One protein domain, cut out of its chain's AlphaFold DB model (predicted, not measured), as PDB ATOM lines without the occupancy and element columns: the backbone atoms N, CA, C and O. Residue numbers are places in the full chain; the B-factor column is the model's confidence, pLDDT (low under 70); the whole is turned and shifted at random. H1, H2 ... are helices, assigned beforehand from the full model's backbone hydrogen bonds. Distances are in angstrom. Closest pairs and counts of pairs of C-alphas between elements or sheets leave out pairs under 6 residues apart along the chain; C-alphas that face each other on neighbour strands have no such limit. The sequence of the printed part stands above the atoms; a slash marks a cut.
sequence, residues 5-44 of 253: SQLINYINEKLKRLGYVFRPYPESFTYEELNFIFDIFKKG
ATOM      1  N   SER A   5      49.029  30.121 -33.071       90.31
ATOM      2  CA  SER A   5      50.436  30.520 -32.925       90.31
ATOM      3  C   SER A   5      50.863  31.542 -33.988       90.31
ATOM      4  O   SER A   5      51.495  32.551 -33.675       90.31
ATOM      5  N   GLN A   6      50.451  31.338 -35.240       90.38
ATOM      6  CA  GLN A   6      50.752  32.236 -36.354       90.38
ATOM      7  C   GLN A   6      50.042  33.592 -36.208       90.38
ATOM      8  O   GLN A   6      50.628  34.630 -36.520       90.38
ATOM      9  N   LEU A   7      48.800  33.601 -35.704       88.75
ATOM     10  CA  LEU A   7      48.061  34.837 -35.415       88.75
ATOM     11  C   LEU A   7      48.739  35.654 -34.311       88.75
ATOM     12  O   LEU A   7      48.928  36.859 -34.479       88.75
ATOM     13  N   ILE A   8      49.141  35.000 -33.216       90.06
ATOM     14  CA  ILE A   8      49.864  35.631 -32.099       90.06
ATOM     15  C   ILE A   8      51.156  36.281 -32.603       90.06
ATOM     16  O   ILE A   8      51.376  37.469 -32.362       90.06
ATOM     17  N   ASN A   9      51.963  35.548 -33.375       90.25
ATOM     18  CA  ASN A   9      53.226  36.057 -33.914       90.25
ATOM     19  C   ASN A   9      53.021  37.288 -34.805       90.25
ATOM     20  O   ASN A   9      53.681  38.308 -34.614       90.25
ATOM     21  N   TYR A  10      52.056  37.234 -35.728       87.81
ATOM     22  CA  TYR A  10      51.733  38.370 -36.593       87.81
ATOM     23  C   TYR A  10      51.304  39.613 -35.796       87.81
ATOM     24  O   TYR A  10      51.710  40.739 -36.100       87.81
ATOM     25  N   ILE A  11      50.470  39.417 -34.773       84.75
ATOM     26  CA  ILE A  11      49.967  40.485 -33.906       84.75
ATOM     27  C   ILE A  11      51.112  41.118 -33.108       84.75
ATOM     28  O   ILE A  11      51.235  42.344 -33.096       84.75
ATOM     29  N   ASN A  12      51.971  40.301 -32.496       85.06
ATOM     30  CA  ASN A  12      53.126  40.758 -31.722       85.06
ATOM     31  C   ASN A  12      54.112  41.564 -32.586       85.06
ATOM     32  O   ASN A  12      54.508  42.666 -32.204       85.06
ATOM     33  N   GLU A  13      54.432  41.081 -33.789       84.56
ATOM     34  CA  GLU A  13      55.258  41.788 -34.781       84.56
ATOM     35  C   GLU A  13      54.676  43.165 -35.145       84.56
ATOM     36  O   GLU A  13      55.374  44.187 -35.143       84.56
ATOM     37  N   LYS A  14      53.363  43.230 -35.414       81.25
ATOM     38  CA  LYS A  14      52.676  44.488 -35.740       81.25
ATOM     39  C   LYS A  14      52.667  45.469 -34.574       81.25
ATOM     40  O   LYS A  14      52.907  46.656 -34.799       81.25
ATOM     41  N   LEU A  15      52.395  44.998 -33.359       76.12
ATOM     42  CA  LEU A  15      52.398  45.819 -32.147       76.12
ATOM     43  C   LEU A  15      53.791  46.393 -31.869       76.12
ATOM     44  O   LEU A  15      53.910  47.601 -31.648       76.12
ATOM     45  N   LYS A  16      54.837  45.562 -31.995       77.38
ATOM     46  CA  LYS A  16      56.244  45.966 -31.863       77.38
ATOM     47  C   LYS A  16      56.606  47.063 -32.863       77.38
ATOM     48  O   LYS A  16      57.142  48.094 -32.471       77.38
ATOM     49  N   ARG A  17      56.235  46.902 -34.140       72.94
ATOM     50  CA  ARG A  17      56.483  47.915 -35.186       72.94
ATOM     51  C   ARG A  17      55.762  49.242 -34.930       72.94
ATOM     52  O   ARG A  17      56.215  50.285 -35.385       72.94
ATOM     53  N   LEU A  18      54.619  49.206 -34.248       64.50
ATOM     54  CA  LEU A  18      53.827  50.390 -33.907       64.50
ATOM     55  C   LEU A  18      54.221  51.019 -32.558       64.50
ATOM     56  O   LEU A  18      53.620  52.019 -32.174       64.50
ATOM     57  N   GLY A  19      55.199  50.452 -31.843       62.94
ATOM     58  CA  GLY A  19      55.653  50.951 -30.543       62.94
ATOM     59  C   GLY A  19      54.649  50.752 -29.402       62.94
ATOM     60  O   GLY A  19      54.727  51.452 -28.396       62.94
ATOM     61  N   TYR A  20      53.688  49.832 -29.544       59.78
ATOM     62  CA  TYR A  20      52.714  49.537 -28.491       59.78
ATOM     63  C   TYR A  20      53.203  48.414 -27.577       59.78
ATOM     64  O   TYR A  20      53.595  47.346 -28.043       59.78
ATOM     65  N   VAL A  21      53.059  48.622 -26.268       57.75
ATOM     66  CA  VAL A  21      53.105  47.553 -25.265       57.75
ATOM     67  C   VAL A  21      51.662  47.185 -24.929       57.75
ATOM     68  O   VAL A  21      50.932  47.982 -24.343       57.75
ATOM     69  N   PHE A  22      51.223  46.009 -25.366       52.16
ATOM     70  CA  PHE A  22      49.835  45.563 -25.234       52.16
ATOM     71  C   PHE A  22      49.672  44.691 -23.982       52.16
ATOM     72  O   PHE A  22      50.457  43.768 -23.772       52.16
ATOM     73  N   ARG A  23      48.673  44.982 -23.138       52.50
ATOM     74  CA  ARG A  23      48.301  44.152 -21.979       52.50
ATOM     75  C   ARG A  23      46.769  44.049 -21.868       52.50
ATOM     76  O   ARG A  23      46.119  45.093 -21.925       52.50
ATOM     77  N   PRO A  24      46.193  42.846 -21.675       54.22
ATOM     78  CA  PRO A  24      46.868  41.543 -21.557       54.22
ATOM     79  C   PRO A  24      47.506  41.088 -22.885       54.22
ATOM     80  O   PRO A  24      47.111  41.558 -23.952       54.22
ATOM     81  N   TYR A  25      48.549  40.251 -22.812       74.50
ATOM     82  CA  TYR A  25      49.330  39.856 -23.991       74.50
ATOM     83  C   TYR A  25      48.521  38.937 -24.929       74.50
ATOM     84  O   TYR A  25      47.673  38.185 -24.434       74.50
ATOM     85  N   PRO A  26      48.745  38.968 -26.260       77.94
ATOM     86  CA  PRO A  26      47.946  38.200 -27.223       77.94
ATOM     87  C   PRO A  26      47.862  36.691 -26.953       77.94
ATOM     88  O   PRO A  26      46.876  36.056 -27.310       77.94
ATOM     89  N   GLU A  27      48.846  36.110 -26.273       84.56
ATOM     90  CA  GLU A  27      48.877  34.706 -25.851       84.56
ATOM     91  C   GLU A  27      47.699  34.336 -24.934       84.56
ATOM     92  O   GLU A  27      47.244  33.191 -24.940       84.56
ATOM     93  N   SER A  28      47.162  35.307 -24.189       81.88
ATOM     94  CA  SER A  28      46.006  35.118 -23.301       81.88
ATOM     95  C   SER A  28      44.653  35.097 -24.020       81.88
ATOM     96  O   SER A  28      43.632  34.840 -23.387       81.88
ATOM     97  N   PHE A  29      44.622  35.355 -25.330       77.31
ATOM     98  CA  PHE A  29      43.381  35.491 -26.085       77.31
ATOM     99  C   PHE A  29      42.857  34.185 -26.684       77.31
ATOM    100  O   PHE A  29      43.615  33.264 -27.019       77.31
ATOM    101  N   THR A  30      41.533  34.103 -26.853       85.75
ATOM    102  CA  THR A  30      40.892  33.030 -27.634       85.75
ATOM    103  C   THR A  30      41.221  33.169 -29.122       85.75
ATOM    104  O   THR A  30      41.661  34.217 -29.609       85.75
ATOM    105  N   TYR A  31      41.014  32.089 -29.875       82.19
ATOM    106  CA  TYR A  31      41.259  32.081 -31.315       82.19
ATOM    107  C   TYR A  31      40.352  33.070 -32.072       82.19
ATOM    108  O   TYR A  31      40.815  33.703 -33.022       82.19
ATOM    109  N   GLU A  32      39.097  33.276 -31.646       75.38
ATOM    110  CA  GLU A  32      38.238  34.288 -32.279       75.38
ATOM    111  C   GLU A  32      38.748  35.712 -32.035       75.38
ATOM    112  O   GLU A  32      38.710  36.545 -32.941       75.38
ATOM    113  N   GLU A  33      39.267  36.008 -30.841       75.88
ATOM    114  CA  GLU A  33      39.802  37.342 -30.534       75.88
ATOM    115  C   GLU A  33      41.066  37.629 -31.340       75.88
ATOM    116  O   GLU A  33      41.240  38.736 -31.851       75.88
ATOM    117  N   LEU A  34      41.927  36.621 -31.489       83.56
ATOM    118  CA  LEU A  34      43.138  36.712 -32.295       83.56
ATOM    119  C   LEU A  34      42.815  36.924 -33.773       83.56
ATOM    120  O   LEU A  34      43.406  37.799 -34.397       83.56
ATOM    121  N   ASN A  35      41.837  36.205 -34.329       78.44
ATOM    122  CA  ASN A  35      41.391  36.443 -35.705       78.44
ATOM    123  C   ASN A  35      40.796  37.839 -35.887       78.44
ATOM    124  O   ASN A  35      41.062  38.500 -36.889       78.44
ATOM    125  N   PHE A  36      40.045  38.323 -34.900       71.25
ATOM    126  CA  PHE A  36      39.513  39.676 -34.925       71.25
ATOM    127  C   PHE A  36      40.630  40.738 -34.927       71.25
ATOM    128  O   PHE A  36      40.598  41.670 -35.729       71.25
ATOM    129  N   ILE A  37      41.654  40.594 -34.079       72.75
ATOM    130  CA  ILE A  37      42.812  41.507 -34.043       72.75
ATOM    131  C   ILE A  37      43.653  41.389 -35.322       72.75
ATOM    132  O   ILE A  37      44.117  42.393 -35.867       72.75
ATOM    133  N   PHE A  38      43.836  40.180 -35.840       80.12
ATOM    134  CA  PHE A  38      44.505  39.956 -37.115       80.12
ATOM    135  C   PHE A  38      43.789  40.681 -38.255       80.12
ATOM    136  O   PHE A  38      44.427  41.395 -39.029       80.12
ATOM    137  N   ASP A  39      42.461  40.597 -38.305       69.31
ATOM    138  CA  ASP A  39      41.652  41.348 -39.258       69.31
ATOM    139  C   ASP A  39      41.811  42.867 -39.082       69.31
ATOM    140  O   ASP A  39      41.881  43.576 -40.086       69.31
ATOM    141  N   ILE A  40      41.968  43.381 -37.851       68.56
ATOM    142  CA  ILE A  40      42.302  44.798 -37.581       68.56
ATOM    143  C   ILE A  40      43.604  45.203 -38.251       68.56
ATOM    144  O   ILE A  40      43.674  46.242 -38.914       68.56
ATOM    145  N   PHE A  41      44.649  44.410 -38.062       73.88
ATOM    146  CA  PHE A  41      45.966  44.739 -38.587       73.88
ATOM    147  C   PHE A  41      46.081  44.518 -40.092       73.88
ATOM    148  O   PHE A  41      46.793  45.274 -40.756       73.88
ATOM    149  N   LYS A  42      45.371  43.525 -40.634       71.38
ATOM    150  CA  LYS A  42      45.387  43.189 -42.057       71.38
ATOM    151  C   LYS A  42      44.496  44.112 -42.888       71.38
ATOM    152  O   LYS A  42      44.908  44.529 -43.964       71.38
ATOM    153  N   LYS A  43      43.297  44.451 -42.399       57.19
ATOM    154  CA  LYS A  43      42.306  45.272 -43.125       57.19
ATOM    155  C   LYS A  43      42.456  46.777 -42.853       57.19
ATOM    156  O   LYS A  43      41.755  47.580 -43.460       57.19
ATOM    157  N   GLY A  44      43.379  47.161 -41.965       53.22
ATOM    158  CA  GLY A  44      43.431  48.502 -41.389       53.22
ATOM    159  C   GLY A  44      42.341  48.663 -40.328       53.22
ATOM    160  O   GLY A  44      41.268  48.080 -40.454       53.22
TER     161      GLY A  44
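Overview. This is residues 5 to 44 of the 253 residues of the protein "DUF4433 domain-containing protein" of Thermosipho sp. JL129W03 (UniProt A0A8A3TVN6). Two helices of 13 residues each, H1 and H2, pack on each other at a slant, both running the same way and splayed like an open V that is narrower where they begin. The link between them, residues 18 to 30, folds back in a wide arch from the end of H1 to the beginning of H2, over one side of the pair. The printed part has 40 residues with two named helices, H1 then H2, and no named strand; its class is all helix. It is compact, with a radius of gyration of the C-alphas of 9.2 A, and its rounded outline spans 24 by 22 by 14 A.

Along the chain. H1 is residues 5 to 17, 18.6 A from first to last C-alpha; it begins at C-alpha 5 at (50.436, 30.520, -32.925) and ends at C-alpha 17 at (56.483, 47.915, -35.186). Residues 18 to 30 follow with no named element, though 26 to 28 are a short helical run. H2 is residues 31 to 43, 17.7 A long, and ends at C-alpha 43 at (42.306, 45.272, -43.125).

Arrangement. H1 and H2 touch, with 10 pairs of C-alphas within 8 A. Their closest C-alphas are those of Leu 7 and Leu 34, 6.1 A apart. The two helices run the same way at a steep tilt of 44 degrees, and their centres are 10.3 A apart. In H1 and H2 every O i to N i+4 pair is within hydrogen-bond range.

Size, cuts and confidence. The two C-alphas farthest apart are those of Gly 19 and Glu 32, 24.2 A. The printed part has no cut. The link from H1 to H2, 13 residues, is long. The mean pLDDT of the printed part is 75.0; residues 18 to 24, 39 to 40 and 43 to 44 are under 70.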